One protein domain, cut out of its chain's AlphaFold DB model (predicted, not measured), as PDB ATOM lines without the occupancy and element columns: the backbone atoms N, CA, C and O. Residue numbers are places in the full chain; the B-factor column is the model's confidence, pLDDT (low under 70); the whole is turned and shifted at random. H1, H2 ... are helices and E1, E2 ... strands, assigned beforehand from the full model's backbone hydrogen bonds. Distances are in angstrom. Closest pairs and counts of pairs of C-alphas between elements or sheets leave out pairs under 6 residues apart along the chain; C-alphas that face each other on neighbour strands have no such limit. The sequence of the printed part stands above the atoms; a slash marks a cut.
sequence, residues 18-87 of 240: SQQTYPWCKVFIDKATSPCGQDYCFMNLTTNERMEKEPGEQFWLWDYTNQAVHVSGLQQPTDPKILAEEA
ATOM      1  N   SER A  18      25.173 -52.303  21.958       60.44
ATOM      2  CA  SER A  18      25.969 -51.644  20.917       60.44
ATOM      3  C   SER A  18      25.654 -50.151  20.798       60.44
ATOM      4  O   SER A  18      26.546 -49.367  20.479       60.44
ATOM      5  N   GLN A  19      24.423 -49.737  21.122       61.12
ATOM      6  CA  GLN A  19      24.039 -48.323  21.213       61.12
ATOM      7  C   GLN A  19      24.675 -47.622  22.423       61.12
ATOM      8  O   GLN A  19      25.020 -46.448  22.337       61.12
ATOM      9  N   GLN A  20      24.910 -48.346  23.525       61.47
ATOM     10  CA  GLN A  20      25.668 -47.831  24.675       61.47
ATOM     11  C   GLN A  20      27.170 -47.696  24.393       61.47
ATOM     12  O   GLN A  20      27.837 -46.865  25.002       61.47
ATOM     13  N   THR A  21      27.708 -48.505  23.475       72.06
ATOM     14  CA  THR A  21      29.130 -48.456  23.095       72.06
ATOM     15  C   THR A  21      29.415 -47.312  22.116       72.06
ATOM     16  O   THR A  21      30.475 -46.698  22.191       72.06
ATOM     17  N   TYR A  22      28.462 -46.997  21.232       76.75
ATOM     18  CA  TYR A  22      28.577 -45.937  20.228       76.75
ATOM     19  C   TYR A  22      27.353 -45.018  20.296       76.75
ATOM     20  O   TYR A  22      26.325 -45.319  19.682       76.75
ATOM     21  N   PRO A  23      27.434 -43.905  21.046       82.06
ATOM     22  CA  PRO A  23      26.269 -43.084  21.337       82.06
ATOM     23  C   PRO A  23      25.911 -42.120  20.198       82.06
ATOM     24  O   PRO A  23      24.855 -41.500  20.245       82.06
ATOM     25  N   TRP A  24      26.763 -41.959  19.184       86.62
ATOM     26  CA  TRP A  24      26.542 -41.006  18.097       86.62
ATOM     27  C   TRP A  24      25.685 -41.591  16.977       86.62
ATOM     28  O   TRP A  24      25.896 -42.724  16.548       86.62
ATOM     29  N   CYS A  25      24.752 -40.797  16.449       87.75
ATOM     30  CA  CYS A  25      23.982 -41.127  15.259       87.75
ATOM     31  C   CYS A  25      23.904 -39.952  14.273       87.75
ATOM     32  O   CYS A  25      23.724 -38.803  14.660       87.75
ATOM     33  N   LYS A  26      24.027 -40.233  12.978       88.56
ATOM     34  CA  LYS A  26      23.827 -39.297  11.878       88.56
ATOM     35  C   LYS A  26      22.338 -39.189  11.570       88.56
ATOM     36  O   LYS A  26      21.708 -40.164  11.157       88.56
ATOM     37  N   VAL A  27      21.799 -37.994  11.754       86.50
ATOM     38  CA  VAL A  27      20.399 -37.636  11.530       86.50
ATOM     39  C   VAL A  27      20.321 -36.701  10.334       86.50
ATOM     40  O   VAL A  27      21.008 -35.683  10.299       86.50
ATOM     41  N   PHE A  28      19.476 -37.035   9.361       85.69
ATOM     42  CA  PHE A  28      19.209 -36.163   8.220       85.69
ATOM     43  C   PHE A  28      18.196 -35.079   8.609       85.69
ATOM     44  O   PHE A  28      17.157 -35.375   9.202       85.69
ATOM     45  N   ILE A  29      18.520 -33.826   8.302       82.44
ATOM     46  CA  ILE A  29      17.729 -32.632   8.604       82.44
ATOM     47  C   ILE A  29      17.594 -31.815   7.320       82.44
ATOM     48  O   ILE A  29      18.503 -31.779   6.498       82.44
ATOM     49  N   ASP A  30      16.478 -31.114   7.153       79.56
ATOM     50  CA  ASP A  30      16.311 -30.191   6.034       79.56
ATOM     51  C   ASP A  30      17.368 -29.074   6.057       79.56
ATOM     52  O   ASP A  30      17.558 -28.397   7.074       79.56
ATOM     53  N   LYS A  31      17.984 -28.800   4.898       72.12
ATOM     54  CA  LYS A  31      18.964 -27.708   4.701       72.12
ATOM     55  C   LYS A  31      18.515 -26.369   5.287       72.12
ATOM     56  O   LYS A  31      19.332 -25.619   5.804       72.12
ATOM     57  N   ALA A  32      17.216 -26.072   5.214       73.25
ATOM     58  CA  ALA A  32      16.640 -24.811   5.679       73.25
ATOM     59  C   ALA A  32      16.626 -24.663   7.212       73.25
ATOM     60  O   ALA A  32      16.542 -23.550   7.720       73.25
ATOM     61  N   THR A  33      16.673 -25.777   7.947       69.50
ATOM     62  CA  THR A  33      16.689 -25.804   9.421       69.50
ATOM     63  C   THR A  33      18.110 -25.942   9.974       69.50
ATOM     64  O   THR A  33      18.333 -25.731  11.165       69.50
ATOM     65  N   SER A  34      19.083 -26.271   9.120       69.56
ATOM     66  CA  SER A  34      20.472 -26.463   9.522       69.56
ATOM     67  C   SER A  34      21.236 -25.133   9.614       69.56
ATOM     68  O   SER A  34      21.299 -24.401   8.624       69.56
ATOM     69  N   PRO A  35      21.859 -24.807  10.762       65.62
ATOM     70  CA  PRO A  35      22.627 -23.571  10.928       65.62
ATOM     71  C   PRO A  35      23.909 -23.520  10.075       65.62
ATOM     72  O   PRO A  35      24.408 -22.430   9.805       65.62
ATOM     73  N   CYS A  36      24.417 -24.666   9.607       58.44
ATOM     74  CA  CYS A  36      25.634 -24.781   8.797       58.44
ATOM     75  C   CYS A  36      25.378 -25.120   7.315       58.44
ATOM     76  O   CYS A  36      26.325 -25.304   6.552       58.44
ATOM     77  N   GLY A  37      24.109 -25.211   6.896       67.31
ATOM     78  CA  GLY A  37      23.727 -25.511   5.510       67.31
ATOM     79  C   GLY A  37      23.936 -26.968   5.072       67.31
ATOM     80  O   GLY A  37      23.768 -27.266   3.890       67.31
ATOM     81  N   GLN A  38      24.282 -27.869   5.999       76.88
ATOM     82  CA  GLN A  38      24.362 -29.314   5.757       76.88
ATOM     83  C   GLN A  38      23.027 -30.009   6.058       76.88
ATOM     84  O   GLN A  38      22.358 -29.682   7.035       76.88
ATOM     85  N   ASP A  39      22.676 -31.016   5.260       82.88
ATOM     86  CA  ASP A  39      21.432 -31.807   5.353       82.88
ATOM     87  C   ASP A  39      21.493 -32.873   6.453       82.88
ATOM     88  O   ASP A  39      20.690 -33.806   6.489       82.88
ATOM     89  N   TYR A  40      22.510 -32.821   7.306       84.94
ATOM     90  CA  TYR A  40      22.717 -33.799   8.352       84.94
ATOM     91  C   TYR A  40      23.388 -33.168   9.565       84.94
ATOM     92  O   TYR A  40      24.111 -32.181   9.462       84.94
ATOM     93  N   CYS A  41      23.159 -33.772  10.724       85.38
ATOM     94  CA  CYS A  41      23.944 -33.539  11.923       85.38
ATOM     95  C   CYS A  41      24.152 -34.857  12.669       85.38
ATOM     96  O   CYS A  41      23.457 -35.846  12.426       85.38
ATOM     97  N   PHE A  42      25.106 -34.871  13.586       88.12
ATOM     98  CA  PHE A  42      25.349 -35.992  14.475       88.12
ATOM     99  C   PHE A  42      24.718 -35.693  15.830       88.12
ATOM    100  O   PHE A  42      24.970 -34.647  16.425       88.12
ATOM    101  N   MET A  43      23.875 -36.593  16.318       87.06
ATOM    102  CA  MET A  43      23.201 -36.493  17.603       87.06
ATOM    103  C   MET A  43      23.705 -37.591  18.530       87.06
ATOM    104  O   MET A  43      23.833 -38.744  18.128       87.06
ATOM    105  N   ASN A  44      23.985 -37.240  19.777       85.12
ATOM    106  CA  ASN A  44      24.318 -38.208  20.806       85.12
ATOM    107  C   ASN A  44      23.029 -38.749  21.443       85.12
ATOM    108  O   ASN A  44      22.255 -37.989  22.019       85.12
ATOM    109  N   LEU A  45      22.802 -40.058  21.374       79.25
ATOM    110  CA  LEU A  45      21.619 -40.738  21.908       79.25
ATOM    111  C   LEU A  45      21.557 -40.734  23.445       79.25
ATOM    112  O   LEU A  45      20.486 -40.932  24.013       79.25
ATOM    113  N   THR A  46      22.685 -40.510  24.129       79.44
ATOM    114  CA  THR A  46      22.769 -40.504  25.600       79.44
ATOM    115  C   THR A  46      22.722 -39.087  26.174       79.44
ATOM    116  O   THR A  46      21.995 -38.836  27.132       79.44
ATOM    117  N   THR A  47      23.473 -38.147  25.592       81.44
ATOM    118  CA  THR A  47      23.574 -36.761  26.089       81.44
ATOM    119  C   THR A  47      22.649 -35.779  25.364       81.44
ATOM    120  O   THR A  47      22.482 -34.654  25.828       81.44
ATOM    121  N   ASN A  48      22.013 -36.188  24.256       79.25
ATOM    122  CA  ASN A  48      21.231 -35.332  23.346       79.25
ATOM    123  C   ASN A  48      22.013 -34.142  22.762       79.25
ATOM    124  O   ASN A  48      21.424 -33.194  22.233       79.25
ATOM    125  N   GLU A  49      23.342 -34.184  22.824       82.56
ATOM    126  CA  GLU A  49      24.201 -33.181  22.207       82.56
ATOM    127  C   GLU A  49      24.185 -33.321  20.684       82.56
ATOM    128  O   GLU A  49      24.090 -34.424  20.143       82.56
ATOM    129  N   ARG A  50      24.271 -32.187  19.984       81.38
ATOM    130  CA  ARG A  50      24.318 -32.136  18.520       81.38
ATOM    131  C   ARG A  50      25.662 -31.586  18.076       81.38
ATOM    132  O   ARG A  50      26.055 -30.506  18.509       81.38
ATOM    133  N   MET A  51      26.334 -32.313  17.198       79.69
ATOM    134  CA  MET A  51      27.569 -31.893  16.553       79.69
ATOM    135  C   MET A  51      27.393 -31.911  15.040       79.69
ATOM    136  O   MET A  51      26.763 -32.797  14.473       79.69
ATOM    137  N   GLU A  52      27.945 -30.903  14.379       79.44
ATOM    138  CA  GLU A  52      27.926 -30.803  12.914       79.44
ATOM    139  C   GLU A  52      29.108 -31.549  12.292       79.44
ATOM    140  O   GLU A  52      29.013 -32.082  11.193       79.44
ATOM    141  N   LYS A  53      30.229 -31.613  13.018       78.06
ATOM    142  CA  LYS A  53      31.416 -32.344  12.584       78.06
ATOM    143  C   LYS A  53      31.249 -33.831  12.854       78.06
ATOM    144  O   LYS A  53      30.687 -34.217  13.878       78.06
ATOM    145  N   GLU A  54      31.787 -34.633  11.942       77.50
ATOM    146  CA  GLU A  54      31.841 -36.084  12.071       77.50
ATOM    147  C   GLU A  54      32.594 -36.470  13.355       77.50
ATOM    148  O   GLU A  54      33.730 -36.023  13.560       77.50
ATOM    149  N   PRO A  55      31.966 -37.246  14.256       77.06
ATOM    150  CA  PRO A  55      32.649 -37.801  15.412       77.06
ATOM    151  C   PRO A  55      33.802 -38.690  14.940       77.06
ATOM    152  O   PRO A  55      33.626 -39.489  14.028       77.06
ATOM    153  N   GLY A  56      34.967 -38.621  15.588       74.38
ATOM    154  CA  GLY A  56      36.087 -39.545  15.329       74.38
ATOM    155  C   GLY A  56      35.839 -40.979  15.823       74.38
ATOM    156  O   GLY A  56      36.772 -41.766  15.950       74.38
ATOM    157  N   GLU A  57      34.589 -41.301  16.143       77.81
ATOM    158  CA  GLU A  57      34.106 -42.569  16.673       77.81
ATOM    159  C   GLU A  57      33.062 -43.137  15.707       77.81
ATOM    160  O   GLU A  57      32.465 -42.406  14.916       77.81
ATOM    161  N   GLN A  58      32.821 -44.446  15.768       81.88
ATOM    162  CA  GLN A  58      31.783 -45.068  14.947       81.88
ATOM    163  C   GLN A  58      30.410 -44.504  15.321       81.88
ATOM    164  O   GLN A  58      30.109 -44.311  16.501       81.88
ATOM    165  N   PHE A  59      29.579 -44.248  14.317       84.38
ATOM    166  CA  PHE A  59      28.265 -43.647  14.508       84.38
ATOM    167  C   PHE A  59      27.195 -44.408  13.735       84.38
ATOM    168  O   PHE A  59      27.449 -45.057  12.725       84.38
ATOM    169  N   TRP A  60      25.968 -44.321  14.222       85.56
ATOM    170  CA  TRP A  60      24.813 -44.987  13.644       85.56
ATOM    171  C   TRP A  60      24.103 -44.126  12.602       85.56
ATOM    172  O   TRP A  60      24.064 -42.912  12.724       85.56
ATOM    173  N   LEU A  61      23.445 -44.725  11.616       86.69
ATOM    174  CA  LEU A  61      22.500 -44.017  10.750       86.69
ATOM    175  C   LEU A  61      21.106 -43.992  11.380       86.69
ATOM    176  O   LEU A  61      20.581 -45.032  11.783       86.69
ATOM    177  N   TRP A  62      20.496 -42.809  11.431       84.19
ATOM    178  CA  TRP A  62      19.109 -42.656  11.853       84.19
ATOM    179  C   TRP A  62      18.147 -42.949  10.700       84.19
ATOM    180  O   TRP A  62      18.233 -42.332   9.636       84.19
ATOM    181  N   ASP A  63      17.201 -43.858  10.924       82.12
ATOM    182  CA  ASP A  63      16.126 -44.151   9.985       82.12
ATOM    183  C   ASP A  63      14.862 -43.372  10.371       82.12
ATOM    184  O   ASP A  63      14.213 -43.642  11.385       82.12
ATOM    185  N   TYR A  64      14.489 -42.404   9.532       76.69
ATOM    186  CA  TYR A  64      13.298 -41.584   9.744       76.69
ATOM    187  C   TYR A  64      11.994 -42.388   9.619       76.69
ATOM    188  O   TYR A  64      11.005 -42.056  10.269       76.69
ATOM    189  N   THR A  65      11.977 -43.458   8.814       79.62
ATOM    190  CA  THR A  65      10.762 -44.259   8.586       79.62
ATOM    191  C   THR A  65      10.379 -45.075   9.815       79.62
ATOM    192  O   THR A  65       9.200 -45.171  10.153       79.62
ATOM    193  N   ASN A  66      11.385 -45.596  10.516       75.62
ATOM    194  CA  ASN A  66      11.222 -46.416  11.712       75.62
ATOM    195  C   ASN A  66      11.413 -45.626  13.017       75.62
ATOM    196  O   ASN A  66      11.245 -46.198  14.092       75.62
ATOM    197  N   GLN A  67      11.758 -44.331  12.930       77.50
ATOM    198  CA  GLN A  67      12.124 -43.469  14.065       77.50
ATOM    199  C   GLN A  67      13.119 -44.149  15.017       77.50
ATOM    200  O   GLN A  67      12.999 -44.070  16.240       77.50
ATOM    201  N   ALA A  68      14.082 -44.864  14.440       78.94
ATOM    202  CA  ALA A  68      15.012 -45.708  15.169       78.94
ATOM    203  C   ALA A  68      16.378 -45.739  14.475       78.94
ATOM    204  O   ALA A  68      16.528 -45.367  13.310       78.94
ATOM    205  N   VAL A  69      17.383 -46.221  15.201       79.12
ATOM    206  CA  VAL A  69      18.705 -46.513  14.645       79.12
ATOM    207  C   VAL A  69      18.606 -47.658  13.633       79.12
ATOM    208  O   VAL A  69      18.013 -48.702  13.915       79.12
ATOM    209  N   HIS A  70      19.198 -47.476  12.451       73.56
ATOM    210  CA  HIS A  70      19.182 -48.475  11.389       73.56
ATOM    211  C   HIS A  70      19.983 -49.729  11.784       73.56
ATOM    212  O   HIS A  70      21.114 -49.638  12.260       73.56
ATOM    213  N   VAL A  71      19.424 -50.918  11.528       67.00
ATOM    214  CA  VAL A  71      19.980 -52.215  11.976       67.00
ATOM    215  C   VAL A  71      21.350 -52.524  11.354       67.00
ATOM    216  O   VAL A  71      22.192 -53.148  11.990       67.00
ATOM    217  N   SER A  72      21.616 -52.046  10.136       66.62
ATOM    218  CA  SER A  72      22.939 -52.121   9.487       66.62
ATOM    219  C   SER A  72      23.677 -50.774   9.489       66.62
ATOM    220  O   SER A  72      24.443 -50.483   8.573       66.62
ATOM    221  N   GLY A  73      23.345 -49.894  10.434       66.94
ATOM    222  CA  GLY A  73      23.655 -48.468  10.371       66.94
ATOM    223  C   GLY A  73      24.998 -48.034  10.948       66.94
ATOM    224  O   GLY A  73      25.241 -46.834  10.944       66.94
ATOM    225  N   LEU A  74      25.834 -48.937  11.468       78.56
ATOM    226  CA  LEU A  74      27.110 -48.560  12.077       78.56
ATOM    227  C   LEU A  74      28.125 -48.191  10.987       78.56
ATOM    228  O   LEU A  74      28.608 -49.055  10.255       78.56
ATOM    229  N   GLN A  75      28.420 -46.902  10.867       77.31
ATOM    230  CA  GLN A  75      29.415 -46.359   9.954       77.31
ATOM    231  C   GLN A  75      30.728 -46.125  10.697       77.31
ATOM    232  O   GLN A  75      30.749 -45.715  11.860       77.31
ATOM    233  N   GLN A  76      31.832 -46.418  10.015       76.31
ATOM    234  CA  GLN A  76      33.151 -46.014  10.481       76.31
ATOM    235  C   GLN A  76      33.373 -44.548  10.107       76.31
ATOM    236  O   GLN A  76      32.938 -44.154   9.020       76.31
ATOM    237  N   PRO A  77      34.013 -43.756  10.983       71.88
ATOM    238  CA  PRO A  77      34.362 -42.388  10.650       71.88
ATOM    239  C   PRO A  77      35.275 -42.376   9.425       71.88
ATOM    240  O   PRO A  77      36.136 -43.246   9.271       71.88
ATOM    241  N   THR A  78      35.072 -41.405   8.545       72.31
ATOM    242  CA  THR A  78      35.873 -41.248   7.334       72.31
ATOM    243  C   THR A  78      37.304 -40.910   7.742       72.31
ATOM    244  O   THR A  78      37.574 -39.820   8.250       72.31
ATOM    245  N   ASP A  79      38.237 -41.852   7.564       62.31
ATOM    246  CA  ASP A  79      39.645 -41.615   7.870       62.31
ATOM    247  C   ASP A  79      40.115 -40.346   7.137       62.31
ATOM    248  O   ASP A  79      39.905 -40.224   5.924       62.31
ATOM    249  N   PRO A  80      40.829 -39.418   7.802       56.31
ATOM    250  CA  PRO A  80      41.319 -38.197   7.160       56.31
ATOM    251  C   PRO A  80      42.293 -38.484   6.005       56.31
ATOM    252  O   PRO A  80      42.605 -37.591   5.227       56.31
ATOM    253  N   LYS A  81      42.772 -39.731   5.877       51.19
ATOM    254  CA  LYS A  81      43.546 -40.227   4.733       51.19
ATOM    255  C   LYS A  81      42.689 -40.512   3.498       51.19
ATOM    256  O   LYS A  81      43.152 -40.250   2.398       51.19
ATOM    257  N   ILE A  82      41.461 -40.995   3.683       51.47
ATOM    258  CA  ILE A  82      40.488 -41.189   2.598       51.47
ATOM    259  C   ILE A  82      39.982 -39.820   2.141       51.47
ATOM    260  O   ILE A  82      39.943 -39.558   0.948       51.47
ATOM    261  N   LEU A  83      39.748 -38.897   3.082       52.19
ATOM    262  CA  LEU A  83      39.482 -37.494   2.755       52.19
ATOM    263  C   LEU A  83      40.681 -36.793   2.113       52.19
ATOM    264  O   LEU A  83      40.465 -35.823   1.412       52.19
ATOM    265  N   ALA A  84      41.925 -37.233   2.333       44.50
ATOM    266  CA  ALA A  84      43.089 -36.691   1.629       44.50
ATOM    267  C   ALA A  84      43.193 -37.227   0.191       44.50
ATOM    268  O   ALA A  84      43.534 -36.455  -0.692       44.50
ATOM    269  N   GLU A  85      42.837 -38.490  -0.071       49.78
ATOM    270  CA  GLU A  85      42.673 -38.994  -1.449       49.78
ATOM    271  C   GLU A  85      41.474 -38.333  -2.157       49.78
ATOM    272  O   GLU A  85      41.584 -37.976  -3.325       49.78
ATOM    273  N   GLU A  86      40.382 -38.053  -1.438       50.59
ATOM    274  CA  GLU A  86      39.219 -37.308  -1.946       50.59
ATOM    275  C   GLU A  86      39.495 -35.788  -2.043       50.59
ATOM    276  O   GLU A  86      38.937 -35.102  -2.897       50.59
ATOM    277  N   ALA A  87      40.414 -35.240  -1.233       45.44
ATOM    278  CA  ALA A  87      40.835 -33.833  -1.268       45.44
ATOM    279  C   ALA A  87      41.963 -33.551  -2.270       45.44
ATOM    280  O   ALA A  87      42.040 -32.430  -2.772       45.44
TER     281      ALA A  87
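What this domain is: This is residues 18 to 87 of the 240 residues of an uncharacterized protein of Rachicladosporium sp. CCFEE 5018 (UniProt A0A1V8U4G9). One strongly twisted sheet of four strands makes the body, built of two hairpins, E1 with E2 and E3 with E4, set side by side so that E1 and E3 are the inner strands. The long stretch of residues 45 to 58 folds back beside E2 before the chain enters E3, a very short helix, H1, only grazes the sheet, and at the other end of the printed part H2 sticks out with residues 81 to 87. The printed part has 70 residues, with two named helices and four named strands in the order H1, E1, E2, E3, E4, H2; the sheet is mixed, its order is E2, E1, E3, E4, and the class is mixed, helices and strands. The whole is compact, with a radius of gyration of the C-alphas of 12.5 A and spans of 34 by 31 by 22 A.

Where its parts are: In the sheet, E1 is residues 24 to 28, 13.2 A long from C-alpha 24 at (26.542, -41.006, 18.097). E2 is residues 40 to 44, 13.3 A, and E3 is residues 59 to 63, 13.0 A. E4, residues 68 to 75, measures 15.3 A and bends by 88 degrees at residue 72. H1 is residues 18 to 21, 5.0 A, beginning with C-alpha 18 at (25.969, -51.644, 20.917). H2 is residues 80 to 87, 9.5 A, ending with C-alpha 87 at (40.835, -33.833, -1.268).

How they stand to each other: E1 and E3 are parallel at 38 degrees; N 26 and O 60 are 2.7 A apart, within hydrogen-bond range. E1 and E2, a hairpin, are antiparallel at 150 degrees, with N 27 and O 41 at 2.8 A. E3 and E4, also a hairpin, are antiparallel at 140 degrees, with N 61 and O 73 at 2.9 A and N 75 and O 59 at 2.8 A. E2 and E4 are the edge strands and are apart. Residues 50 to 51 pair antiparallel with residues 42 to 43 of E2. H1 only grazes the sheet, with its residues 18 to 21. H2 is not on the sheet, and its residues 81 to 87 stand free. Every O i to N i+4 pair in H2 is within hydrogen-bond range; H1 is too short for such a pair.

The domain as a whole: The two C-alphas farthest apart, those of Asn 66 and Glu 85, are 34.9 A apart. The printed part has no cut. The links E1 to E2, of 11 residues, and E2 to E3, of 14 residues, are long; the other three are tight. The mean pLDDT of the printed part is 74.2, and residues 18 to 20, 33 to 37, 71 to 73 and 79 to 87 are under 70.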